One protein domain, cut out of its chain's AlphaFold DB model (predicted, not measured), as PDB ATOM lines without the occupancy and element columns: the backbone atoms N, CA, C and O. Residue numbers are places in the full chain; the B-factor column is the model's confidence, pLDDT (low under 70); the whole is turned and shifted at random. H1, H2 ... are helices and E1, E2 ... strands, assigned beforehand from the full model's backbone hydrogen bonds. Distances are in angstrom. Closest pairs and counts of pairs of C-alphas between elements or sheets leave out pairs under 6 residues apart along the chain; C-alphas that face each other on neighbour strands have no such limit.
ATOM      1  N   PRO A  53     -19.494  33.975  42.763       91.12
ATOM      2  CA  PRO A  53     -19.681  35.161  43.585       91.12
ATOM      3  C   PRO A  53     -21.145  35.576  43.722       91.12
ATOM      4  O   PRO A  53     -21.938  35.486  42.780       91.12
ATOM      5  N   LEU A  54     -21.493  36.074  44.904       88.00
ATOM      6  CA  LEU A  54     -22.791  36.656  45.174       88.00
ATOM      7  C   LEU A  54     -22.899  38.012  44.477       88.00
ATOM      8  O   LEU A  54     -22.420  39.021  44.989       88.00
ATOM      9  N   MET A  55     -23.590  38.056  43.344       86.25
ATOM     10  CA  MET A  55     -23.750  39.312  42.614       86.25
ATOM     11  C   MET A  55     -24.687  40.304  43.307       86.25
ATOM     12  O   MET A  55     -24.630  41.471  42.961       86.25
ATOM     13  N   ALA A  56     -25.503  39.898  44.290       80.81
ATOM     14  CA  ALA A  56     -26.468  40.778  44.967       80.81
ATOM     15  C   ALA A  56     -27.352  41.560  43.970       80.81
ATOM     16  O   ALA A  56     -27.500  42.782  44.055       80.81
ATOM     17  N   GLU A  57     -27.898  40.841  42.982       83.69
ATOM     18  CA  GLU A  57     -28.717  41.428  41.923       83.69
ATOM     19  C   GLU A  57     -29.931  42.160  42.503       83.69
ATOM     20  O   GLU A  57     -30.645  41.659  43.374       83.69
ATOM     21  N   MET A  58     -30.183  43.363  41.994       88.12
ATOM     22  CA  MET A  58     -31.349  44.140  42.392       88.12
ATOM     23  C   MET A  58     -32.581  43.695  41.611       88.12
ATOM     24  O   MET A  58     -32.541  43.532  40.392       88.12
ATOM     25  N   ILE A  59     -33.704  43.583  42.316       92.25
ATOM     26  CA  ILE A  59     -35.008  43.397  41.681       92.25
ATOM     27  C   ILE A  59     -35.359  44.677  40.906       92.25
ATOM     28  O   ILE A  59     -35.227  45.764  41.475       92.25
ATOM     29  N   PRO A  60     -35.795  44.593  39.637       94.44
ATOM     30  CA  PRO A  60     -36.235  45.766  38.893       94.44
ATOM     31  C   PRO A  60     -37.474  46.393  39.534       94.44
ATOM     32  O   PRO A  60     -38.354  45.692  40.033       94.44
ATOM     33  N   GLU A  61     -37.580  47.719  39.468       94.12
ATOM     34  CA  GLU A  61     -38.678  48.474  40.079       94.12
ATOM     35  C   GLU A  61     -40.048  48.024  39.556       94.12
ATOM     36  O   GLU A  61     -40.998  47.876  40.324       94.12
ATOM     37  N   SER A  62     -40.140  47.709  38.262       94.88
ATOM     38  CA  SER A  62     -41.370  47.214  37.637       94.88
ATOM     39  C   SER A  62     -41.833  45.839  38.135       94.88
ATOM     40  O   SER A  62     -42.974  45.462  37.866       94.88
ATOM     41  N   ALA A  63     -40.987  45.098  38.862       95.19
ATOM     42  CA  ALA A  63     -41.327  43.831  39.516       95.19
ATOM     43  C   ALA A  63     -41.588  43.973  41.029       95.19
ATOM     44  O   ALA A  63     -41.906  42.991  41.707       95.19
ATOM     45  N   PHE A  64     -41.465  45.177  41.598       94.38
ATOM     46  CA  PHE A  64     -41.695  45.385  43.024       94.38
ATOM     47  C   PHE A  64     -43.118  45.004  43.454       94.38
ATOM     48  O   PHE A  64     -44.101  45.125  42.720       94.38
ATOM     49  N   GLY A  65     -43.224  44.536  44.698       92.81
ATOM     50  CA  GLY A  65     -44.488  44.126  45.307       92.81
ATOM     51  C   GLY A  65     -44.945  42.710  44.945       92.81
ATOM     52  O   GLY A  65     -45.838  42.210  45.616       92.81
ATOM     53  N   ALA A  66     -44.306  42.037  43.982       94.50
ATOM     54  CA  ALA A  66     -44.647  40.678  43.551       94.50
ATOM     55  C   ALA A  66     -43.738  39.583  44.150       94.50
ATOM     56  O   ALA A  66     -43.604  38.510  43.584       94.50
ATOM     57  N   SER A  67     -43.091  39.822  45.293       95.50
ATOM     58  CA  SER A  67     -42.368  38.755  46.006       95.50
ATOM     59  C   SER A  67     -43.328  37.709  46.581       95.50
ATOM     60  O   SER A  67     -44.492  38.023  46.860       95.50
ATOM     61  N   LEU A  68     -42.855  36.488  46.842       96.94
ATOM     62  CA  LEU A  68     -43.680  35.411  47.408       96.94
ATOM     63  C   LEU A  68     -44.336  35.823  48.729       96.94
ATOM     64  O   LEU A  68     -45.524  35.581  48.933       96.94
ATOM     65  N   THR A  69     -43.611  36.541  49.592       96.06
ATOM     66  CA  THR A  69     -44.174  37.053  50.854       96.06
ATOM     67  C   THR A  69     -45.299  38.075  50.662       96.06
ATOM     68  O   THR A  69     -46.074  38.296  51.596       96.06
ATOM     69  N   ASN A  70     -45.370  38.753  49.514       96.44
ATOM     70  CA  ASN A  70     -46.425  39.715  49.194       96.44
ATOM     71  C   ASN A  70     -47.572  39.066  48.414       96.44
ATOM     72  O   ASN A  70     -48.711  39.500  48.577       96.44
ATOM     73  N   LEU A  71     -47.277  38.044  47.610       96.69
ATOM     74  CA  LEU A  71     -48.239  37.277  46.820       96.69
ATOM     75  C   LEU A  71     -49.055  36.308  47.667       96.69
ATOM     76  O   LEU A  71     -50.282  36.332  47.618       96.69
ATOM     77  N   LEU A  72     -48.374  35.460  48.432       97.62
ATOM     78  CA  LEU A  72     -48.971  34.301  49.083       97.62
ATOM     79  C   LEU A  72     -49.536  34.645  50.458       97.62
ATOM     80  O   LEU A  72     -49.049  35.550  51.145       97.62
ATOM     81  N   THR A  73     -50.538  33.883  50.896       97.88
ATOM     82  CA  THR A  73     -50.970  33.926  52.299       97.88
ATOM     83  C   THR A  73     -49.807  33.616  53.244       97.88
ATOM     84  O   THR A  73     -48.839  32.944  52.882       97.88
ATOM     85  N   GLU A  74     -49.899  34.093  54.487       97.25
ATOM     86  CA  GLU A  74     -48.844  33.871  55.478       97.25
ATOM     87  C   GLU A  74     -48.587  32.380  55.727       97.25
ATOM     88  O   GLU A  74     -47.430  31.979  55.845       97.25
ATOM     89  N   ALA A  75     -49.643  31.560  55.762       96.88
ATOM     90  CA  ALA A  75     -49.533  30.119  55.963       96.88
ATOM     91  C   ALA A  75     -48.762  29.442  54.819       96.88
ATOM     92  O   ALA A  75     -47.774  28.760  55.086       96.88
ATOM     93  N   ALA A  76     -49.143  29.711  53.566       96.94
ATOM     94  CA  ALA A  76     -48.471  29.147  52.396       96.94
ATOM     95  C   ALA A  76     -47.009  29.606  52.305       96.94
ATOM     96  O   ALA A  76     -46.098  28.796  52.134       96.94
ATOM     97  N   TRP A  77     -46.746  30.902  52.509       97.50
ATOM     98  CA  TRP A  77     -45.370  31.396  52.510       97.50
ATOM     99  C   TRP A  77     -44.537  30.796  53.649       97.50
ATOM    100  O   TRP A  77     -43.368  30.459  53.458       97.50
ATOM    101  N   LYS A  78     -45.127  30.640  54.843       96.81
ATOM    102  CA  LYS A  78     -44.477  30.002  55.993       96.81
ATOM    103  C   LYS A  78     -44.081  28.567  55.684       96.81
ATOM    104  O   LYS A  78     -42.972  28.185  56.040       96.81
ATOM    105  N   GLU A  79     -44.940  27.794  55.042       95.69
ATOM    106  CA  GLU A  79     -44.623  26.422  54.660       95.69
ATOM    107  C   GLU A  79     -43.437  26.363  53.686       95.69
ATOM    108  O   GLU A  79     -42.443  25.686  53.965       95.69
ATOM    109  N   ILE A  80     -43.492  27.149  52.608       96.12
ATOM    110  CA  ILE A  80     -42.444  27.210  51.581       96.12
ATOM    111  C   ILE A  80     -41.091  27.589  52.198       96.12
ATOM    112  O   ILE A  80     -40.104  26.871  52.034       96.12
ATOM    113  N   ARG A  81     -41.022  28.680  52.972       96.31
ATOM    114  CA  ARG A  81     -39.741  29.129  53.550       96.31
ATOM    115  C   ARG A  81     -39.182  28.177  54.609       96.31
ATOM    116  O   ARG A  81     -37.972  28.115  54.795       96.31
ATOM    117  N   GLN A  82     -40.036  27.411  55.292       95.62
ATOM    118  CA  GLN A  82     -39.579  26.411  56.260       95.62
ATOM    119  C   GLN A  82     -38.864  25.234  55.586       95.62
ATOM    120  O   GLN A  82     -37.936  24.688  56.181       95.62
ATOM    121  N   HIS A  83     -39.223  24.878  54.348       94.69
ATOM    122  CA  HIS A  83     -38.445  23.915  53.565       94.69
ATOM    123  C   HIS A  83     -37.016  24.414  53.324       94.69
ATOM    124  O   HIS A  83     -36.068  23.676  53.591       94.69
ATOM    125  N   ALA A  84     -36.850  25.683  52.933       95.62
ATOM    126  CA  ALA A  84     -35.531  26.286  52.737       95.62
ATOM    127  C   ALA A  84     -34.697  26.300  54.033       95.62
ATOM    128  O   ALA A  84     -33.520  25.939  54.024       95.62
ATOM    129  N   TYR A  85     -35.306  26.645  55.174       96.81
ATOM    130  CA  TYR A  85     -34.611  26.628  56.467       96.81
ATOM    131  C   TYR A  85     -34.173  25.220  56.884       96.81
ATOM    132  O   TYR A  85     -33.043  25.053  57.344       96.81
ATOM    133  N   ARG A  86     -35.026  24.203  56.692       95.69
ATOM    134  CA  ARG A  86     -34.682  22.802  56.984       95.69
ATOM    135  C   ARG A  86     -33.569  22.283  56.080       95.69
ATOM    136  O   ARG A  86     -32.649  21.641  56.577       95.69
ATOM    137  N   ALA A  87     -33.629  22.587  54.785       95.56
ATOM    138  CA  ALA A  87     -32.595  22.206  53.824       95.56
ATOM    139  C   ALA A  87     -31.229  22.823  54.169       95.56
ATOM    140  O   ALA A  87     -30.194  22.199  53.954       95.56
ATOM    141  N   ALA A  88     -31.226  24.021  54.759       97.06
ATOM    142  CA  ALA A  88     -30.021  24.692  55.233       97.06
ATOM    143  C   ALA A  88     -29.609  24.317  56.671       97.06
ATOM    144  O   ALA A  88     -28.685  24.926  57.210       97.06
ATOM    145  N   GLY A  89     -30.302  23.382  57.332       97.00
ATOM    146  CA  GLY A  89     -30.004  22.988  58.712       97.00
ATOM    147  C   GLY A  89     -30.214  24.106  59.733       97.00
ATOM    148  O   GLY A  89     -29.588  24.095  60.790       97.00
ATOM    149  N   HIS A  90     -31.065  25.086  59.415       97.25
ATOM    150  CA  HIS A  90     -31.232  26.328  60.174       97.25
ATOM    151  C   HIS A  90     -29.913  27.097  60.371       97.25
ATOM    152  O   HIS A  90     -29.675  27.699  61.421       97.25
ATOM    153  N   VAL A  91     -29.067  27.103  59.340       98.12
ATOM    154  CA  VAL A  91     -27.818  27.866  59.277       98.12
ATOM    155  C   VAL A  91     -27.889  28.871  58.124       98.12
ATOM    156  O   VAL A  91     -28.483  28.611  57.076       98.12
ATOM    157  N   CYS A  92     -27.287  30.046  58.312       98.12
ATOM    158  CA  CYS A  92     -27.108  31.025  57.249       98.12
ATOM    159  C   CYS A  92     -26.203  30.447  56.153       98.12
ATOM    160  O   CYS A  92     -25.019  30.194  56.387       98.12
ATOM    161  N   GLN A  93     -26.732  30.322  54.938       97.50
ATOM    162  CA  GLN A  93     -26.010  29.736  53.804       97.50
ATOM    163  C   GLN A  93     -24.817  30.574  53.333       97.50
ATOM    164  O   GLN A  93     -23.924  30.064  52.660       97.50
ATOM    165  N   CYS A  94     -24.786  31.854  53.697       96.69
ATOM    166  CA  CYS A  94     -23.732  32.773  53.301       96.69
ATOM    167  C   CYS A  94     -22.544  32.760  54.278       96.69
ATOM    168  O   CYS A  94     -21.405  32.604  53.846       96.69
ATOM    169  N   CYS A  95     -22.791  32.875  55.590       96.75
ATOM    170  CA  CYS A  95     -21.724  33.061  56.584       96.75
ATOM    171  C   CYS A  95     -21.622  31.976  57.668       96.75
ATOM    172  O   CYS A  95     -20.688  32.007  58.469       96.75
ATOM    173  N   GLY A  96     -22.571  31.038  57.738       97.56
ATOM    174  CA  GLY A  96     -22.583  29.992  58.765       97.56
ATOM    175  C   GLY A  96     -23.086  30.442  60.139       97.56
ATOM    176  O   GLY A  96     -22.957  29.684  61.101       97.56
ATOM    177  N   GLU A  97     -23.633  31.658  60.262       96.44
ATOM    178  CA  GLU A  97     -24.332  32.087  61.478       96.44
ATOM    179  C   GLU A  97     -25.536  31.176  61.729       96.44
ATOM    180  O   GLU A  97     -26.276  30.839  60.807       96.44
ATOM    181  N   SER A  98     -25.727  30.778  62.979       93.81
ATOM    182  CA  SER A  98     -26.748  29.809  63.375       93.81
ATOM    183  C   SER A  98     -27.497  30.213  64.640       93.81
ATOM    184  O   SER A  98     -28.531  29.628  64.918       93.81
ATOM    185  N   SER A  99     -27.033  31.214  65.392       89.06
ATOM    186  CA  SER A  99     -27.582  31.604  66.695       89.06
ATOM    187  C   SER A  99     -28.801  32.533  66.612       89.06
ATOM    188  O   SER A  99     -29.618  32.533  67.532       89.06
ATOM    189  N   GLY A 100     -28.937  33.303  65.528       89.69
ATOM    190  CA  GLY A 100     -29.985  34.312  65.346       89.69
ATOM    191  C   GLY A 100     -31.170  33.877  64.472       89.69
ATOM    192  O   GLY A 100     -31.170  32.779  63.912       89.69
ATOM    193  N   PRO A 101     -32.187  34.749  64.328       94.31
ATOM    194  CA  PRO A 101     -33.294  34.514  63.411       94.31
ATOM    195  C   PRO A 101     -32.814  34.492  61.957       94.31
ATOM    196  O   PRO A 101     -31.875  35.196  61.577       94.31
ATOM    197  N   LEU A 102     -33.507  33.693  61.147       97.12
ATOM    198  CA  LEU A 102     -33.256  33.564  59.718       97.12
ATOM    199  C   LEU A 102     -34.361  34.244  58.911       97.12
ATOM    200  O   LEU A 102     -35.543  34.189  59.252       97.12
ATOM    201  N   GLU A 103     -33.951  34.846  57.806       97.50
ATOM    202  CA  GLU A 103     -34.787  35.433  56.771       97.50
ATOM    203  C   GLU A 103     -34.658  34.574  55.504       97.50
ATOM    204  O   GLU A 103     -33.620  33.961  55.253       97.50
ATOM    205  N   CYS A 104     -35.745  34.462  54.738       97.25
ATOM    206  CA  CYS A 104     -35.745  33.710  53.485       97.25
ATOM    207  C   CYS A 104     -35.603  34.688  52.324       97.25
ATOM    208  O   CYS A 104     -36.464  35.550  52.158       97.25
ATOM    209  N   HIS A 105     -34.549  34.533  51.530       96.38
ATOM    210  CA  HIS A 105     -34.298  35.352  50.354       96.38
ATOM    211  C   HIS A 105     -34.668  34.608  49.072       96.38
ATOM    212  O   HIS A 105     -34.280  33.456  48.882       96.38
ATOM    213  N   GLU A 106     -35.401  35.277  48.188       96.50
ATOM    214  CA  GLU A 106     -35.794  34.767  46.874       96.50
ATOM    215  C   GLU A 106     -34.706  35.111  45.847       96.50
ATOM    216  O   GLU A 106     -34.468  36.287  45.574       96.50
ATOM    217  N   VAL A 107     -34.051  34.097  45.275       95.00
ATOM    218  CA  VAL A 107     -33.049  34.260  44.211       95.00
ATOM    219  C   VAL A 107     -33.723  34.083  42.861       95.00
ATOM    220  O   VAL A 107     -34.335  33.045  42.600       95.00
ATOM    221  N   TRP A 108     -33.563  35.073  41.991       95.69
ATOM    222  CA  TRP A 108     -34.233  35.145  40.697       95.69
ATOM    223  C   TRP A 108     -33.232  35.105  39.548       95.69
ATOM    224  O   TRP A 108     -32.128  35.618  39.674       95.69
ATOM    225  N   SER A 109     -33.641  34.553  38.408       95.31
ATOM    226  CA  SER A 109     -33.002  34.835  37.119       95.31
ATOM    227  C   SER A 109     -33.973  35.567  36.208       95.31
ATOM    228  O   SER A 109     -35.182  35.356  36.308       95.31
ATOM    229  N   PHE A 110     -33.450  36.355  35.277       96.12
ATOM    230  CA  PHE A 110     -34.256  37.152  34.364       96.12
ATOM    231  C   PHE A 110     -33.970  36.746  32.916       96.12
ATOM    232  O   PHE A 110     -32.815  36.755  32.490       96.12
ATOM    233  N   ASP A 111     -35.024  36.384  32.189       96.62
ATOM    234  CA  ASP A 111     -35.044  36.364  30.731       96.62
ATOM    235  C   ASP A 111     -35.672  37.674  30.262       96.62
ATOM    236  O   ASP A 111     -36.878  37.912  30.397       96.62
ATOM    237  N   ASP A 112     -34.802  38.556  29.791       96.00
ATOM    238  CA  ASP A 112     -35.130  39.911  29.392       96.00
ATOM    239  C   ASP A 112     -35.866  39.956  28.040       96.00
ATOM    240  O   ASP A 112     -36.425  41.009  27.704       96.00
ATOM    241  N   GLU A 113     -35.901  38.862  27.276       95.75
ATOM    242  CA  GLU A 113     -36.620  38.805  26.007       95.75
ATOM    243  C   GLU A 113     -38.118  38.568  26.253       95.75
ATOM    244  O   GLU A 113     -38.513  37.636  26.963       95.75
ATOM    245  N   PRO A 114     -39.002  39.433  25.727       93.38
ATOM    246  CA  PRO A 114     -40.429  39.241  25.901       93.38
ATOM    247  C   PRO A 114     -40.905  38.035  25.087       93.38
ATOM    248  O   PRO A 114     -40.613  37.907  23.898       93.38
ATOM    249  N   GLY A 115     -41.715  37.182  25.715       88.31
ATOM    250  CA  GLY A 115     -42.429  36.127  25.006       88.31
ATOM    251  C   GLY A 115     -43.507  36.685  24.069       88.31
ATOM    252  O   GLY A 115     -43.765  37.889  24.011       88.31
ATOM    253  N   ALA A 116     -44.224  35.792  23.381       87.56
ATOM    254  CA  ALA A 116     -45.346  36.165  22.508       87.56
ATOM    255  C   ALA A 116     -46.474  36.931  23.238       87.56
ATOM    256  O   ALA A 116     -47.281  37.607  22.605       87.56
ATOM    257  N   ASP A 117     -46.529  36.843  24.569       85.88
ATOM    258  CA  ASP A 117     -47.466  37.581  25.416       85.88
ATOM    259  C   ASP A 117     -47.000  39.008  25.772       85.88
ATOM    260  O   ASP A 117     -47.729  39.743  26.441       85.88
ATOM    261  N   GLY A 118     -45.803  39.410  25.330       92.06
ATOM    262  CA  GLY A 118     -45.198  40.709  25.618       92.06
ATOM    263  C   GLY A 118     -44.603  40.828  27.025       92.06
ATOM    264  O   GLY A 118     -44.306  41.943  27.460       92.06
ATOM    265  N   TRP A 119     -44.454  39.715  27.752       94.56
ATOM    266  CA  TRP A 119     -43.864  39.682  29.090       94.56
ATOM    267  C   TRP A 119     -42.500  38.996  29.075       94.56
ATOM    268  O   TRP A 119     -42.345  37.902  28.534       94.56
ATOM    269  N   CYS A 120     -41.537  39.614  29.748       97.25
ATOM    270  CA  CYS A 120     -40.262  39.000  30.109       97.25
ATOM    271  C   CYS A 120     -40.484  37.997  31.260       97.25
ATOM    272  O   CYS A 120     -41.548  38.010  31.902       97.25
ATOM    273  N   ARG A 121     -39.511  37.126  31.543       96.94
ATOM    274  CA  ARG A 121     -39.636  36.104  32.601       96.94
ATOM    275  C   ARG A 121     -38.680  36.363  33.758       96.94
ATOM    276  O   ARG A 121     -37.483  36.526  33.564       96.94
ATOM    277  N   GLN A 122     -39.227  36.390  34.968       97.56
ATOM    278  CA  GLN A 122     -38.482  36.409  36.221       97.56
ATOM    279  C   GLN A 122     -38.696  35.050  36.897       97.56
ATOM    280  O   GLN A 122     -39.772  34.767  37.418       97.56
ATOM    281  N   THR A 123     -37.688  34.189  36.862       97.50
ATOM    282  CA  THR A 123     -37.799  32.786  37.278       97.50
ATOM    283  C   THR A 123     -37.198  32.596  38.657       97.50
ATOM    284  O   THR A 123     -36.039  32.964  38.872       97.50
ATOM    285  N   LEU A 124     -37.966  32.037  39.594       97.56
ATOM    286  CA  LEU A 124     -37.469  31.697  40.924       97.56
ATOM    287  C   LEU A 124     -36.476  30.545  40.787       97.56
ATOM    288  O   LEU A 124     -36.816  29.478  40.279       97.56
ATOM    289  N   ARG A 125     -35.237  30.765  41.224       96.19
ATOM    290  CA  ARG A 125     -34.164  29.770  41.132       96.19
ATOM    291  C   ARG A 125     -33.893  29.091  42.448       96.19
ATOM    292  O   ARG A 125     -33.719  27.883  42.462       96.19
ATOM    293  N   HIS A 126     -33.838  29.848  43.538       94.31
ATOM    294  CA  HIS A 126     -33.535  29.302  44.855       94.31
ATOM    295  C   HIS A 126     -34.200  30.125  45.953       94.31
ATOM    296  O   HIS A 126     -34.457  31.319  45.798       94.31
ATOM    297  N   LEU A 127     -34.411  29.479  47.095       96.69
ATOM    298  CA  LEU A 127     -34.728  30.136  48.353       96.69
ATOM    299  C   LEU A 127     -33.535  29.965  49.285       96.69
ATOM    300  O   LEU A 127     -33.130  28.839  49.568       96.69
ATOM    301  N   LEU A 128     -32.963  31.079  49.738       96.12
ATOM    302  CA  LEU A 128     -31.819  31.069  50.642       96.12
ATOM    303  C   LEU A 128     -32.249  31.355  52.078       96.12
ATOM    304  O   LEU A 128     -32.962  32.317  52.349       96.12
ATOM    305  N   SER A 129     -31.739  30.555  53.002       97.62
ATOM    306  CA  SER A 129     -31.791  30.774  54.442       97.62
ATOM    307  C   SER A 129     -30.626  31.665  54.871       97.62
ATOM    308  O   SER A 129     -29.468  31.240  54.815       97.62
ATOM    309  N   LEU A 130     -30.903  32.899  55.296       97.69
ATOM    310  CA  LEU A 130     -29.877  33.902  55.593       97.69
ATOM    311  C   LEU A 130     -30.085  34.542  56.964       97.69
ATOM    312  O   LEU A 130     -31.212  34.782  57.379       97.69
ATOM    313  N   CYS A 131     -28.999  34.875  57.662       97.25
ATOM    314  CA  CYS A 131     -29.090  35.798  58.792       97.25
ATOM    315  C   CYS A 131     -29.360  37.223  58.291       97.25
ATOM    316  O   CYS A 131     -29.093  37.535  57.129       97.25
ATOM    317  N   HIS A 132     -29.812  38.099  59.187       94.50
ATOM    318  CA  HIS A 132     -30.179  39.473  58.841       94.50
ATOM    319  C   HIS A 132     -29.091  40.243  58.076       94.50
ATOM    320  O   HIS A 132     -29.355  40.837  57.033       94.50
ATOM    321  N   GLU A 133     -27.842  40.179  58.546       93.44
ATOM    322  CA  GLU A 133     -26.718  40.873  57.903       93.44
ATOM    323  C   GLU A 133     -26.456  40.376  56.477       93.44
ATOM    324  O   GLU A 133     -26.135  41.163  55.592       93.44
ATOM    325  N   CYS A 134     -26.592  39.067  56.243       95.44
ATOM    326  CA  CYS A 134     -26.414  38.480  54.917       95.44
ATOM    327  C   CYS A 134     -27.639  38.698  54.019       95.44
ATOM    328  O   CYS A 134     -27.493  38.780  52.804       95.44
ATOM    329  N   HIS A 135     -28.836  38.814  54.594       94.88
ATOM    330  CA  HIS A 135     -30.051  39.151  53.858       94.88
ATOM    331  C   HIS A 135     -30.028  40.611  53.366       94.88
ATOM    332  O   HIS A 135     -30.458  40.905  52.252       94.88
ATOM    333  N   GLU A 136     -29.464  41.533  54.153       93.12
ATOM    334  CA  GLU A 136     -29.349  42.955  53.794       93.12
ATOM    335  C   GLU A 136     -28.491  43.195  52.533       93.12
ATOM    336  O   GLU A 136     -28.708  44.184  51.830       93.12
ATOM    337  N   LEU A 137     -27.589  42.264  52.185       92.69
ATOM    338  CA  LEU A 137     -26.722  42.353  50.997       92.69
ATOM    339  C   LEU A 137     -27.511  42.483  49.688       92.69
ATOM    340  O   LEU A 137     -27.050  43.132  48.757       92.69
ATOM    341  N   PHE A 138     -28.718  41.919  49.640       90.81
ATOM    342  CA  PHE A 138     -29.600  41.933  48.471       90.81
ATOM    343  C   PHE A 138     -30.527  43.155  48.422       90.81
ATOM    344  O   PHE A 138     -31.371  43.286  47.533       90.81
ATOM    345  N   HIS A 139     -30.395  44.069  49.385       87.44
ATOM    346  CA  HIS A 139     -31.199  45.283  49.474       87.44
ATOM    347  C   HIS A 139     -30.332  46.551  49.568       87.44
ATOM    348  O   HIS A 139     -30.566  47.383  50.451       87.44
ATOM    349  N   PRO A 140     -29.373  46.770  48.643       82.94
ATOM    350  CA  PRO A 140     -28.436  47.895  48.724       82.94
ATOM    351  C   PRO A 140     -29.139  49.263  48.715       82.94
ATOM    352  O   PRO A 140     -28.742  50.170  49.446       82.94
ATOM    353  N   GLY A 141     -30.243  49.410  47.971       80.56
ATOM    354  CA  GLY A 141     -31.051  50.635  47.988       80.56
ATOM    355  C   GLY A 141     -31.675  50.929  49.359       80.56
ATOM    356  O   GLY A 141     -31.636  52.066  49.831       80.56
ATOM    357  N   LEU A 142     -32.195  49.906  50.047       82.44
ATOM    358  CA  LEU A 142     -32.750  50.058  51.397       82.44
ATOM    359  C   LEU A 142     -31.649  50.309  52.434       82.44
ATOM    360  O   LEU A 142     -31.837  51.128  53.333       82.44
ATOM    361  N   ALA A 143     -30.504  49.636  52.299       85.69
ATOM    362  CA  ALA A 143     -29.338  49.863  53.143       85.69
ATOM    363  C   ALA A 143     -28.859  51.320  53.049       85.69
ATOM    364  O   ALA A 143     -28.566  51.932  54.075       85.69
ATOM    365  N   SER A 144     -28.885  51.913  51.851       84.38
ATOM    366  CA  SER A 144     -28.583  53.335  51.641       84.38
ATOM    367  C   SER A 144     -29.540  54.257  52.395       84.38
ATOM    368  O   SER A 144     -29.096  55.095  53.183       84.38
ATOM    369  N   VAL A 145     -30.853  54.032  52.276       85.75
ATOM    370  CA  VAL A 145     -31.871  54.787  53.036       85.75
ATOM    371  C   VAL A 145     -31.649  54.665  54.549       85.75
ATOM    372  O   VAL A 145     -31.865  55.620  55.295       85.75
ATOM    373  N   ARG A 146     -31.176  53.504  55.012       88.75
ATOM    374  CA  ARG A 146     -30.873  53.222  56.422       88.75
ATOM    375  C   ARG A 146     -29.473  53.655  56.868       88.75
ATOM    376  O   ARG A 146     -29.138  53.426  58.025       88.75
ATOM    377  N   ARG A 147     -28.668  54.282  55.999       91.62
ATOM    378  CA  ARG A 147     -27.267  54.678  56.264       91.62
ATOM    379  C   ARG A 147     -26.363  53.497  56.652       91.62
ATOM    380  O   ARG A 147     -25.505  53.618  57.521       91.62
ATOM    381  N   ARG A 148     -26.576  52.346  56.014       92.06
ATOM    382  CA  ARG A 148     -25.840  51.088  56.233       92.06
ATOM    383  C   ARG A 148     -25.048  50.617  55.009       92.06
ATOM    384  O   ARG A 148     -24.519  49.510  55.030       92.06
ATOM    385  N   SER A 149     -24.942  51.442  53.964       91.00
ATOM    386  CA  SER A 149     -24.250  51.088  52.717       91.00
ATOM    387  C   SER A 149     -22.834  50.570  52.943       91.00
ATOM    388  O   SER A 149     -22.498  49.521  52.410       91.00
ATOM    389  N   ASP A 150     -22.032  51.250  53.765       92.88
ATOM    390  CA  ASP A 150     -20.630  50.872  53.982       92.88
ATOM    391  C   ASP A 150     -20.513  49.476  54.605       92.88
ATOM    392  O   ASP A 150     -19.739  48.644  54.139       92.88
ATOM    393  N   ALA A 151     -21.352  49.176  55.602       93.25
ATOM    394  CA  ALA A 151     -21.384  47.861  56.238       93.25
ATOM    395  C   ALA A 151     -21.800  46.756  55.253       93.25
ATOM    396  O   ALA A 151     -21.220  45.670  55.259       93.25
ATOM    397  N   VAL A 152     -22.779  47.035  54.388       93.50
ATOM    398  CA  VAL A 152     -23.214  46.105  53.339       93.50
ATOM    399  C   VAL A 152     -22.111  45.884  52.307       93.50
ATOM    400  O   VAL A 152     -21.816  44.741  51.975       93.50
ATOM    401  N   ILE A 153     -21.463  46.950  51.838       93.31
ATOM    402  CA  ILE A 153     -20.381  46.885  50.846       93.31
ATOM    403  C   ILE A 153     -19.201  46.074  51.385       93.31
ATOM    404  O   ILE A 153     -18.725  45.166  50.702       93.31
ATOM    405  N   GLU A 154     -18.759  46.342  52.616       94.31
ATOM    406  CA  GLU A 154     -17.673  45.575  53.233       94.31
ATOM    407  C   GLU A 154     -18.048  44.104  53.417       94.31
ATOM    408  O   GLU A 154     -17.216  43.218  53.211       94.31
ATOM    409  N   ARG A 155     -19.314  43.813  53.726       93.94
ATOM    410  CA  ARG A 155     -19.773  42.432  53.850       93.94
ATOM    411  C   ARG A 155     -19.863  41.713  52.503       93.94
ATOM    412  O   ARG A 155     -19.472  40.551  52.454       93.94
ATOM    413  N   ILE A 156     -20.315  42.367  51.426       94.50
ATOM    414  CA  ILE A 156     -20.296  41.786  50.069       94.50
ATOM    415  C   ILE A 156     -18.855  41.454  49.673       94.50
ATOM    416  O   ILE A 156     -18.581  40.327  49.264       94.50
ATOM    417  N   LYS A 157     -17.923  42.396  49.875       94.81
ATOM    418  CA  LYS A 157     -16.494  42.176  49.609       94.81
ATOM    419  C   LYS A 157     -15.946  40.980  50.379       94.81
ATOM    420  O   LYS A 157     -15.283  40.140  49.787       94.81
ATOM    421  N   ALA A 158     -16.253  40.875  51.673       93.94
ATOM    422  CA  ALA A 158     -15.787  39.770  52.507       93.94
ATOM    423  C   ALA A 158     -16.356  38.408  52.076       93.94
ATOM    424  O   ALA A 158     -15.646  37.412  52.122       93.94
ATOM    425  N   VAL A 159     -17.626  38.353  51.666       94.00
ATOM    426  CA  VAL A 159     -18.280  37.111  51.217       94.00
ATOM    427  C   VAL A 159     -17.754  36.652  49.859       94.00
ATOM    428  O   VAL A 159     -17.632  35.451  49.639       94.00
ATOM    429  N   ASN A 160     -17.465  37.594  48.963       94.81
ATOM    430  CA  ASN A 160     -17.023  37.299  47.602       94.81
ATOM    431  C   ASN A 160     -15.504  37.278  47.427       94.81
ATOM    432  O   ASN A 160     -15.038  37.025  46.320       94.81
ATOM    433  N   GLU A 161     -14.750  37.597  48.480       94.56
ATOM    434  CA  GLU A 161     -13.308  37.862  48.417       94.56
ATOM    435  C   GLU A 161     -12.940  38.936  47.375       94.56
ATOM    436  O   GLU A 161     -11.881  38.905  46.754       94.56
ATOM    437  N   TRP A 162     -13.825  39.918  47.186       95.56
ATOM    438  CA  TRP A 162     -13.640  40.967  46.188       95.56
ATOM    439  C   TRP A 162     -12.777  42.119  46.689       95.56
ATOM    440  O   TRP A 162     -12.949  42.663  47.786       95.56
ATOM    441  N   THR A 163     -11.915  42.586  45.796       97.00
ATOM    442  CA  THR A 163     -11.266  43.888  45.899       97.00
ATOM    443  C   THR A 163     -12.296  45.024  45.798       97.00
ATOM    444  O   THR A 163     -13.390  44.852  45.249       97.00
ATOM    445  N   PRO A 164     -11.958  46.243  46.261       96.75
ATOM    446  CA  PRO A 164     -12.814  47.412  46.059       96.75
ATOM    447  C   PRO A 164     -13.169  47.672  44.584       96.75
ATOM    448  O   PRO A 164     -14.275  48.124  44.296       96.75
ATOM    449  N   ASN A 165     -12.257  47.367  43.654       97.38
ATOM    450  CA  ASN A 165     -12.484  47.568  42.224       97.38
ATOM    451  C   ASN A 165     -13.500  46.565  41.653       97.38
ATOM    452  O   ASN A 165     -14.413  46.966  40.938       97.38
ATOM    453  N   GLU A 166     -13.391  45.281  42.004       96.50
ATOM    454  CA  GLU A 166     -14.365  44.259  41.586       96.50
ATOM    455  C   GLU A 166     -15.762  44.562  42.128       96.50
ATOM    456  O   GLU A 166     -16.738  44.525  41.378       96.50
ATOM    457  N   GLN A 167     -15.852  44.972  43.397       95.25
ATOM    458  CA  GLN A 167     -17.107  45.423  43.994       95.25
ATOM    459  C   GLN A 167     -17.707  46.623  43.245       95.25
ATOM    460  O   GLN A 167     -18.917  46.664  43.018       95.25
ATOM    461  N   ALA A 168     -16.886  47.602  42.852       94.38
ATOM    462  CA  ALA A 168     -17.353  48.764  42.100       94.38
ATOM    463  C   ALA A 168     -17.877  48.374  40.705       94.38
ATOM    464  O   ALA A 168     -18.944  48.842  40.302       94.38
ATOM    465  N   ILE A 169     -17.173  47.479  40.002       95.38
ATOM    466  CA  ILE A 169     -17.591  46.946  38.697       95.38
ATOM    467  C   ILE A 169     -18.925  46.197  38.824       95.38
ATOM    468  O   ILE A 169     -19.857  46.467  38.062       95.38
ATOM    469  N   ALA A 170     -19.052  45.306  39.810       94.12
ATOM    470  CA  ALA A 170     -20.281  44.555  40.060       94.12
ATOM    471  C   ALA A 170     -21.459  45.484  40.403       94.12
ATOM    472  O   ALA A 170     -22.547  45.347  39.840       94.12
ATOM    473  N   ALA A 171     -21.242  46.486  41.261       92.00
ATOM    474  CA  ALA A 171     -22.267  47.468  41.608       92.00
ATOM    475  C   ALA A 171     -22.716  48.294  40.389       92.00
ATOM    476  O   ALA A 171     -23.914  48.517  40.203       92.00
ATOM    477  N   GLN A 172     -21.784  48.717  39.529       93.94
ATOM    478  CA  GLN A 172     -22.112  49.425  38.290       93.94
ATOM    479  C   GLN A 172     -22.939  48.547  37.344       93.94
ATOM    480  O   GLN A 172     -23.932  49.017  36.782       93.94
ATOM    481  N   HIS A 173     -22.561  47.274  37.196       94.19
ATOM    482  CA  HIS A 173     -23.295  46.307  36.387       94.19
ATOM    483  C   HIS A 173     -24.727  46.101  36.902       94.19
ATOM    484  O   HIS A 173     -25.680  46.243  36.135       94.19
ATOM    485  N   ASN A 174     -24.901  45.877  38.207       92.62
ATOM    486  CA  ASN A 174     -26.223  45.715  38.817       92.62
ATOM    487  C   ASN A 174     -27.094  46.961  38.680       92.62
ATOM    488  O   ASN A 174     -28.282  46.847  38.392       92.62
ATOM    489  N   ASN A 175     -26.518  48.154  38.865       92.19
ATOM    490  CA  ASN A 175     -27.235  49.413  38.669       92.19
ATOM    491  C   ASN A 175     -27.729  49.544  37.227       92.19
ATOM    492  O   ASN A 175     -28.884  49.900  37.001       92.19
ATOM    493  N   ARG A 176     -26.880  49.212  36.248       95.38
ATOM    494  CA  ARG A 176     -27.263  49.212  34.834       95.38
ATOM    495  C   ARG A 176     -28.422  48.246  34.570       95.38
ATOM    496  O   ARG A 176     -29.440  48.681  34.030       95.38
ATOM    497  N   LEU A 177     -28.294  46.985  34.991       95.50
ATOM    498  CA  LEU A 177     -29.346  45.978  34.819       95.50
ATOM    499  C   LEU A 177     -30.648  46.396  35.502       95.50
ATOM    500  O   LEU A 177     -31.714  46.244  34.916       95.50
ATOM    501  N   PHE A 178     -30.579  46.978  36.701       94.38
ATOM    502  CA  PHE A 178     -31.751  47.502  37.398       94.38
ATOM    503  C   PHE A 178     -32.500  48.534  36.547       94.38
ATOM    504  O   PHE A 178     -33.708  48.394  36.350       94.38
ATOM    505  N   PHE A 179     -31.811  49.538  35.999       95.50
ATOM    506  CA  PHE A 179     -32.461  50.567  35.182       95.50
ATOM    507  C   PHE A 179     -33.022  50.018  33.865       95.50
ATOM    508  O   PHE A 179     -34.120  50.408  33.462       95.50
ATOM    509  N   GLU A 180     -32.298  49.115  33.199       96.69
ATOM    510  CA  GLU A 180     -32.742  48.482  31.951       96.69
ATOM    511  C   GLU A 180     -33.983  47.601  32.191       96.69
ATOM    512  O   GLU A 180     -35.010  47.763  31.522       96.69
ATOM    513  N   ARG A 181     -33.934  46.729  33.203       97.19
ATOM    514  CA  ARG A 181     -35.009  45.788  33.550       97.19
ATOM    515  C   ARG A 181     -36.241  46.464  34.148       97.19
ATOM    516  O   ARG A 181     -37.352  45.968  33.957       97.19
ATOM    517  N   SER A 182     -36.088  47.618  34.801       96.94
ATOM    518  CA  SER A 182     -37.213  48.395  35.356       96.94
ATOM    519  C   SER A 182     -38.151  48.969  34.289       96.94
ATOM    520  O   SER A 182     -39.243  49.427  34.608       96.94
ATOM    521  N   ARG A 183     -37.765  48.922  33.008       96.75
ATOM    522  CA  ARG A 183     -38.616  49.322  31.872       96.75
ATOM    523  C   ARG A 183     -39.422  48.161  31.280       96.75
ATOM    524  O   ARG A 183     -40.211  48.375  30.362       96.75
ATOM    525  N   LYS A 184     -39.210  46.938  31.771       97.12
ATOM    526  CA  LYS A 184     -39.838  45.707  31.274       97.12
ATOM    527  C   LYS A 184     -40.982  45.269  32.190       97.12
ATOM    528  O   LYS A 184     -41.087  45.717  33.331       97.12
ATOM    529  N   ARG A 185     -41.845  44.385  31.689       96.00
ATOM    530  CA  ARG A 185     -42.921  43.740  32.459       96.00
ATOM    531  C   ARG A 185     -42.540  42.292  32.730       96.00
ATOM    532  O   ARG A 185     -42.141  41.596  31.802       96.00
ATOM    533  N   TRP A 186     -42.717  41.846  33.970       96.88
ATOM    534  CA  TRP A 186     -42.207  40.558  34.442       96.88
ATOM    535  C   TRP A 186     -43.323  39.597  34.843       96.88
ATOM    536  O   TRP A 186     -44.138  39.895  35.722       96.88
ATOM    537  N   ALA A 187     -43.367  38.450  34.169       96.12
ATOM    538  CA  ALA A 187     -44.126  37.292  34.610       96.12
ATOM    539  C   ALA A 187     -43.219  36.429  35.489       96.12
ATOM    540  O   ALA A 187     -42.083  36.139  35.108       96.12
ATOM    541  N   LEU A 188     -43.718  36.044  36.658       96.88
ATOM    542  CA  LEU A 188     -43.033  35.138  37.559       96.88
ATOM    543  C   LEU A 188     -43.193  33.708  37.080       96.88
ATOM    544  O   LEU A 188     -44.310  33.214  36.930       96.88
ATOM    545  N   ASP A 189     -42.067  33.039  36.918       96.44
ATOM    546  CA  ASP A 189     -42.023  31.597  36.767       96.44
ATOM    547  C   ASP A 189     -41.648  30.981  38.116       96.44
ATOM    548  O   ASP A 189     -40.557  31.208  38.646       96.44
ATOM    549  N   LEU A 190     -42.596  30.238  38.685       96.56
ATOM    550  CA  LEU A 190     -42.482  29.598  39.992       96.56
ATOM    551  C   LEU A 190     -42.368  28.073  39.875       96.56
ATOM    552  O   LEU A 190     -42.663  27.368  40.834       96.56
ATOM    553  N   SER A 191     -41.931  27.563  38.721       94.56
ATOM    554  CA  SER A 191     -41.826  26.125  38.427       94.56
ATOM    555  C   SER A 191     -40.974  25.307  39.396       94.56
ATOM    556  O   SER A 191     -41.160  24.098  39.482       94.56
ATOM    557  N   ILE A 192     -40.069  25.937  40.150       95.38
ATOM    558  CA  ILE A 192     -39.293  25.247  41.190       95.38
ATOM    559  C   ILE A 192     -40.113  24.921  42.449       95.38
ATOM    560  O   ILE A 192     -39.679  24.130  43.282       95.38
ATOM    561  N   LEU A 193     -41.273  25.553  42.638       94.06
ATOM    562  CA  LEU A 193     -42.111  25.278  43.797       94.06
ATOM    563  C   LEU A 193     -42.888  23.981  43.573       94.06
ATOM    564  O   LEU A 193     -43.791  23.909  42.741       94.06
ATOM    565  N   GLU A 194     -42.559  22.973  44.371       87.19
ATOM    566  CA  GLU A 194     -43.334  21.742  44.488       87.19
ATOM    567  C   GLU A 194     -44.452  21.974  45.511       87.19
ATOM    568  O   GLU A 194     -44.215  22.005  46.717       87.19
ATOM    569  N   ALA A 195     -45.665  22.214  45.019       85.62
ATOM    570  CA  ALA A 195     -46.869  22.328  45.833       85.62
ATOM    571  C   ALA A 195     -47.904  21.325  45.318       85.62
ATOM    572  O   ALA A 195     -48.214  21.337  44.126       85.62
ATOM    573  N   ASP A 196     -48.418  20.470  46.203       87.25
ATOM    574  CA  ASP A 196     -49.434  19.460  45.863       87.25
ATOM    575  C   ASP A 196     -50.821  20.080  45.633       87.25
ATOM    576  O   ASP A 196     -51.644  19.539  44.892       87.25
ATOM    577  N   ASP A 197     -51.048  21.251  46.231       92.69
ATOM    578  CA  ASP A 197     -52.268  22.041  46.133       92.69
ATOM    579  C   ASP A 197     -51.996  23.408  45.476       92.69
ATOM    580  O   ASP A 197     -50.864  23.909  45.498       92.69
ATOM    581  N   PRO A 198     -53.028  24.058  44.906       95.25
ATOM    582  CA  PRO A 198     -52.898  25.419  44.401       95.25
ATOM    583  C   PRO A 198     -52.437  26.396  45.496       95.25
ATOM    584  O   PRO A 198     -52.954  26.394  46.616       95.25
ATOM    585  N   LEU A 199     -51.503  27.295  45.170       96.56
ATOM    586  CA  LEU A 199     -50.967  28.239  46.154       96.56
ATOM    587  C   LEU A 199     -51.954  29.392  46.430       96.56
ATOM    588  O   LEU A 199     -52.278  30.152  45.512       96.56
ATOM    589  N   PRO A 200     -52.411  29.599  47.678       97.62
ATOM    590  CA  PRO A 200     -53.381  30.643  47.984       97.62
ATOM    591  C   PRO A 200     -52.730  32.034  48.001       97.62
ATOM    592  O   PRO A 200     -51.760  32.284  48.730       97.62
ATOM    593  N   LEU A 201     -53.304  32.962  47.235       97.56
ATOM    594  CA  LEU A 201     -52.903  34.367  47.192       97.56
ATOM    595  C   LEU A 201     -53.542  35.172  48.330       97.56
ATOM    596  O   LEU A 201     -54.626  34.853  48.824       97.56
ATOM    597  N   LYS A 202     -52.891  36.265  48.735       97.81
ATOM    598  CA  LYS A 202     -53.501  37.235  49.654       97.81
ATOM    599  C   LYS A 202     -54.713  37.905  49.008       97.81
ATOM    600  O   LYS A 202     -54.739  38.156  47.806       97.81
ATOM    601  N   SER A 203     -55.679  38.289  49.835       96.88
ATOM    602  CA  SER A 203     -56.958  38.867  49.399       96.88
ATOM    603  C   SER A 203     -56.861  40.206  48.669       96.88
ATOM    604  O   SER A 203     -57.811  40.598  47.999       96.88
ATOM    605  N   ASN A 204     -55.735  40.913  48.771       96.44
ATOM    606  CA  ASN A 204     -55.499  42.149  48.029       96.44
ATOM    607  C   ASN A 204     -55.070  41.913  46.569       96.44
ATOM    608  O   ASN A 204     -54.989  42.883  45.815       96.44
ATOM    609  N   TRP A 205     -54.791  40.669  46.169       96.75
ATOM    610  CA  TRP A 205     -54.525  40.307  44.779       96.75
ATOM    611  C   TRP A 205     -55.813  39.947  44.050       96.75
ATOM    612  O   TRP A 205     -56.637  39.176  44.538       96.75
ATOM    613  N   SER A 206     -55.962  40.490  42.847       94.81
ATOM    614  CA  SER A 206     -57.104  40.230  41.971       94.81
ATOM    615  C   SER A 206     -56.637  39.947  40.549       94.81
ATOM    616  O   SER A 206     -55.642  40.515  40.090       94.81
ATOM    617  N   LEU A 207     -57.352  39.061  39.851       94.12
ATOM    618  CA  LEU A 207     -57.118  38.769  38.443       94.12
ATOM    619  C   LEU A 207     -57.963  39.696  37.570       94.12
ATOM    620  O   LEU A 207     -59.183  39.772  37.704       94.12
ATOM    621  N   ASN A 208     -57.331  40.344  36.599       89.88
ATOM    622  CA  ASN A 208     -58.059  40.918  35.479       89.88
ATOM    623  C   ASN A 208     -58.338  39.820  34.443       89.88
ATOM    624  O   ASN A 208     -57.445  39.451  33.682       89.88
ATOM    625  N   GLY A 209     -59.577  39.327  34.389       80.06
ATOM    626  CA  GLY A 209     -59.966  38.228  33.496       80.06
ATOM    627  C   GLY A 209     -59.818  38.514  31.995       80.06
ATOM    628  O   GLY A 209     -59.735  37.577  31.210       80.06
ATOM    629  N   ARG A 210     -59.735  39.785  31.566       80.38
ATOM    630  CA  ARG A 210     -59.501  40.128  30.147       80.38
ATOM    631  C   ARG A 210     -58.031  40.034  29.766       80.38
ATOM    632  O   ARG A 210     -57.712  39.592  28.670       80.38
ATOM    633  N   SER A 211     -57.144  40.507  30.639       83.31
ATOM    634  CA  SER A 211     -55.707  40.555  30.362       83.31
ATOM    635  C   SER A 211     -54.934  39.365  30.926       83.31
ATOM    636  O   SER A 211     -53.773  39.179  30.566       83.31
ATOM    637  N   GLY A 212     -55.548  38.582  31.819       86.12
ATOM    638  CA  GLY A 212     -54.870  37.536  32.574       86.12
ATOM    639  C   GLY A 212     -53.697  38.119  33.358       86.12
ATOM    640  O   GLY A 212     -52.581  37.639  33.213       86.12
ATOM    641  N   VAL A 213     -53.908  39.233  34.065       93.56
ATOM    642  CA  VAL A 213     -52.868  39.915  34.854       93.56
ATOM    643  C   VAL A 213     -53.329  40.011  36.294       93.56
ATOM    644  O   VAL A 213     -54.438  40.485  36.553       93.56
ATOM    645  N   LEU A 214     -52.464  39.599  37.218       95.31
ATOM    646  CA  LEU A 214     -52.663  39.810  38.645       95.31
ATOM    647  C   LEU A 214     -52.234  41.221  39.029       95.31
ATOM    648  O   LEU A 214     -51.178  41.697  38.602       95.31
ATOM    649  N   ALA A 215     -53.039  41.882  39.855       95.94
ATOM    650  CA  ALA A 215     -52.727  43.201  40.381       95.94
ATOM    651  C   ALA A 215     -53.082  43.320  41.864       95.94
ATOM    652  O   ALA A 215     -54.094  42.777  42.315       95.94
ATOM    653  N   ALA A 216     -52.263  44.077  42.592       96.38
ATOM    654  CA  ALA A 216     -52.491  44.417  43.990       96.38
ATOM    655  C   ALA A 216     -51.903  45.788  44.327       96.38
ATOM    656  O   ALA A 216     -50.825  46.156  43.851       96.38
ATOM    657  N   GLN A 217     -52.573  46.523  45.216       95.88
ATOM    658  CA  GLN A 217     -51.948  47.657  45.884       95.88
ATOM    659  C   GLN A 217     -51.012  47.122  46.976       95.88
ATOM    660  O   GLN A 217     -51.433  46.374  47.862       95.88
ATOM    661  N   THR A 218     -49.738  47.495  46.900       92.50
ATOM    662  CA  THR A 218     -48.689  47.083  47.841       92.50
ATOM    663  C   THR A 218     -48.010  48.314  48.446       92.50
ATOM    664  O   THR A 218     -48.276  49.452  48.049       92.50
ATOM    665  N   ARG A 219     -47.091  48.105  49.398       89.31
ATOM    666  CA  ARG A 219     -46.306  49.195  50.004       89.31
ATOM    667  C   ARG A 219     -45.431  49.941  48.987       89.31
ATOM    668  O   ARG A 219     -45.113  51.101  49.209       89.31
ATOM    669  N   THR A 220     -45.050  49.285  47.892       86.81
ATOM    670  CA  THR A 220     -44.255  49.876  46.803       86.81
ATOM    671  C   THR A 220     -45.125  50.457  45.687       86.81
ATOM    672  O   THR A 220     -44.606  50.816  44.639       86.81
ATOM    673  N   GLY A 221     -46.444  50.549  45.886       92.25
ATOM    674  CA  GLY A 221     -47.392  51.024  44.880       92.25
ATOM    675  C   GLY A 221     -48.186  49.895  44.226       92.25
ATOM    676  O   GLY A 221     -48.327  48.799  44.780       92.25
ATOM    677  N   LEU A 222     -48.741  50.184  43.050       95.06
ATOM    678  CA  LEU A 222     -49.526  49.226  42.280       95.06
ATOM    679  C   LEU A 222     -48.604  48.188  41.634       95.06
ATOM    680  O   LEU A 222     -47.899  48.494  40.674       95.06
ATOM    681  N   SER A 223     -48.648  46.959  42.142       96.12
ATOM    682  CA  SER A 223     -47.913  45.832  41.572       96.12
ATOM    683  C   SER A 223     -48.765  45.124  40.524       96.12
ATOM    684  O   SER A 223     -49.982  44.983  40.691       96.12
ATOM    685  N   ARG A 224     -48.132  44.697  39.428       95.44
ATOM    686  CA  ARG A 224     -48.757  43.908  38.361       95.44
ATOM    687  C   ARG A 224     -47.812  42.804  37.930       95.44
ATOM    688  O   ARG A 224     -46.663  43.083  37.604       95.44
ATOM    689  N   THR A 225     -48.308  41.579  37.856       95.62
ATOM    690  CA  THR A 225     -47.486  40.446  37.436       95.62
ATOM    691  C   THR A 225     -48.318  39.362  36.765       95.62
ATOM    692  O   THR A 225     -49.552  39.444  36.717       95.62
ATOM    693  N   ARG A 226     -47.618  38.347  36.264       94.81
ATOM    694  CA  ARG A 226     -48.200  37.049  35.955       94.81
ATOM    695  C   ARG A 226     -47.517  35.938  36.715       94.81
ATOM    696  O   ARG A 226     -46.408  36.127  37.185       94.81
ATOM    697  N   ILE A 227     -48.182  34.798  36.824       94.25
ATOM    698  CA  ILE A 227     -47.632  33.591  37.430       94.25
ATOM    699  C   ILE A 227     -47.752  32.459  36.413       94.25
ATOM    700  O   ILE A 227     -48.822  32.258  35.830       94.25
ATOM    701  N   THR A 228     -46.646  31.756  36.206       93.00
ATOM    702  CA  THR A 228     -46.508  30.580  35.343       93.00
ATOM    703  C   THR A 228     -45.731  29.484  36.073       93.00
ATOM    704  O   THR A 228     -45.112  29.736  37.111       93.00
ATOM    705  N   GLY A 229     -45.748  28.263  35.532       91.50
ATOM    706  CA  GLY A 229     -44.917  27.157  36.021       91.50
ATOM    707  C   GLY A 229     -45.467  26.402  37.237       91.50
ATOM    708  O   GLY A 229     -44.949  25.342  37.567       91.50
ATOM    709  N   LEU A 230     -46.537  26.881  37.881       92.88
ATOM    710  CA  LEU A 230     -47.188  26.151  38.973       92.88
ATOM    711  C   LEU A 230     -48.138  25.087  38.429       92.88
ATOM    712  O   LEU A 230     -49.180  25.407  37.861       92.88
ATOM    713  N   ARG A 231     -47.826  23.816  38.690       89.19
ATOM    714  CA  ARG A 231     -48.622  22.667  38.234       89.19
ATOM    715  C   ARG A 231     -50.093  22.732  38.659       89.19
ATOM    716  O   ARG A 231     -50.973  22.411  37.865       89.19
ATOM    717  N   HIS A 232     -50.346  23.140  39.900       92.38
ATOM    718  CA  HIS A 232     -51.689  23.212  40.481       92.38
ATOM    719  C   HIS A 232     -52.262  24.638  40.472       92.38
ATOM    720  O   HIS A 232     -53.397  24.853  40.884       92.38
ATOM    721  N   GLY A 233     -51.510  25.613  39.956       93.69
ATOM    722  CA  GLY A 233     -51.945  27.000  39.885       93.69
ATOM    723  C   GLY A 233     -51.933  27.742  41.220       93.69
ATOM    724  O   GLY A 233     -51.239  27.383  42.173       93.69
ATOM    725  N   VAL A 234     -52.708  28.822  41.263       95.12
ATOM    726  CA  VAL A 234     -52.913  29.681  42.432       95.12
ATOM    727  C   VAL A 234     -54.397  29.835  42.732       95.12
ATOM    728  O   VAL A 234     -55.210  29.864  41.809       95.12
ATOM    729  N   THR A 235     -54.753  30.004  44.002       97.00
ATOM    730  CA  THR A 235     -56.140  30.254  44.423       97.00
ATOM    731  C   THR A 235     -56.319  31.701  44.867       97.00
ATOM    732  O   THR A 235     -55.587  32.204  45.720       97.00
ATOM    733  N   LEU A 236     -57.306  32.383  44.289       96.12
ATOM    734  CA  LEU A 236     -57.753  33.707  44.711       96.12
ATOM    735  C   LEU A 236     -58.590  33.625  45.996       96.12
ATOM    736  O   LEU A 236     -59.167  32.593  46.327       96.12
ATOM    737  N   ALA A 237     -58.741  34.748  46.698       94.25
ATOM    738  CA  ALA A 237     -59.522  34.796  47.937       94.25
ATOM    739  C   ALA A 237     -61.025  34.494  47.764       94.25
ATOM    740  O   ALA A 237     -61.700  34.188  48.742       94.25
ATOM    741  N   ASN A 238     -61.552  34.564  46.538       92.38
ATOM    742  CA  ASN A 238     -62.918  34.151  46.204       92.38
ATOM    743  C   ASN A 238     -63.053  32.627  45.966       92.38
ATOM    744  O   ASN A 238     -64.148  32.170  45.650       92.38
ATOM    745  N   GLY A 239     -61.967  31.852  46.092       93.00
ATOM    746  CA  GLY A 239     -61.924  30.404  45.865       93.00
ATOM    747  C   GLY A 239     -61.637  29.983  44.418       93.00
ATOM    748  O   GLY A 239     -61.489  28.794  44.148       93.00
ATOM    749  N   GLU A 240     -61.530  30.926  43.482       92.75
ATOM    750  CA  GLU A 240     -61.193  30.635  42.086       92.75
ATOM    751  C   GLU A 240     -59.736  30.173  41.959       92.75
ATOM    752  O   GLU A 240     -58.831  30.811  42.499       92.75
ATOM    753  N   THR A 241     -59.503  29.084  41.222       92.62
ATOM    754  CA  THR A 241     -58.156  28.560  40.945       92.62
ATOM    755  C   THR A 241     -57.730  28.875  39.513       92.62
ATOM    756  O   THR A 241     -58.481  28.645  38.568       92.62
ATOM    757  N   ILE A 242     -56.509  29.386  39.358       90.69
ATOM    758  CA  ILE A 242     -55.920  29.843  38.094       90.69
ATOM    759  C   ILE A 242     -54.629  29.059  37.852       90.69
ATOM    760  O   ILE A 242     -53.697  29.171  38.641       90.69
ATOM    761  N   PHE A 243     -54.549  28.305  36.757       82.12
ATOM    762  CA  PHE A 243     -53.400  27.434  36.462       82.12
ATOM    763  C   PHE A 243     -52.266  28.169  35.750       82.12
ATOM    764  O   PHE A 243     -51.133  28.173  36.215       82.12
TER     765      PHE A 243
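AT A GLANCE: This is residues 53 to 243 of the 253 residues of an uncharacterized protein of Bosea sp. ANAM02 (UniProt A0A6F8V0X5). A long hairpin, E1 and E2, stands in the middle; helices H3 to H6 loop out from it on one side, while E3, E6, E5 and E4 continue its strongly twisted sheet to the other end. H2 crosses one face of the hairpin, and H3 is on the opposite face. The printed part has 191 residues with six named helices and six named strands, in the order H1 H2 E1 E2 H3 H4 H5 H6 E3 E4 E5 E6. The mixed sheet runs E1 E2 E3 E6 E5 E4; the class is mixed, helices and strands. The whole is compact, with a radius of gyration of the C-alphas of 17.3 A and spans of 50 by 37 by 26 A.

IN THESE COORDINATES: Start at Pro 53 and pass 15 residues with no named element to H1, residues 68 to 71, beginning at C-alpha 68 (-43.680, 35.411, 47.408). H2, residues 74 to 87, is 20.1 A long. Next come E1, residues 102 to 111, 29.2 A, and E2, residues 120 to 131, 30.9 A, which bends by 56 degrees at residue 126. Then find H3, 132 to 136; H4, 140 to 145; H5, 149 to 160, 16.4 A; and H6, 164 to 181, 25.5 A. E3, 186 to 189, E4, 206 to 208, E5, 213 to 218, and E6, 221 to 228, follow; E6 ends at C-alpha 228 (-46.508, 30.580, 35.343).

HOW THE PARTS SIT: In the hairpin E1 and E2, N 105 and O 128 are 2.8 A apart, within hydrogen-bond range. E2 and E3 are parallel, with N 187 to O 120 at 2.9 A; with H3 to H6 between them they form a strand-helix-strand unit. E6 is staggered: residues 226 to 228 pair with E3, parallel, N 188 to O 226 at 2.7 A, and 221 to 225 with E5, N 223 to O 216 at 2.9 A. E4, E5 and E6 form a meander, each strand the antiparallel neighbour of the one before; N 208 and O 213 are 2.9 A apart. H2 lies over E1 and E2, across the strands, at a height of 9.7 A; the C-alphas of Tyr 85 and Ser 129 are its closest to E2, 5.4 A. H1, on the same face, is over none of the strands at 4.0 A, only just above the sheet's level. H3 lies over E1 on the opposite face, at 7.9 A. H5 and H3 only just touch, with 3 pairs of C-alphas within 8 A, closest Val 152 and Glu 136, 6.9 A. H4 and H5 form a helical hairpin, closest C-alphas Ala 143 and Ser 149, 5.3 A. H5 and H6 touch about perpendicular at 74 degrees, closest C-alphas Lys 157 and Gln 167, 6.5 A. Every O i to N i+4 pair is within hydrogen-bond range in H3, H4, H5 and H6; H2 has 9 of 10, and H1 is too short for one.

THE WHOLE: The C-alphas of Thr 163 and Asn 238, the two farthest apart, are 52.6 A apart. The printed part has no cut; the links H2 to E1 and E3 to E4 are long. Past E6, look for short pairings of residues 234 to 235 with 199 to 200, parallel, and with 241 to 242, antiparallel. The model's mean pLDDT over the printed part is 93.8, and no printed residue is under 70.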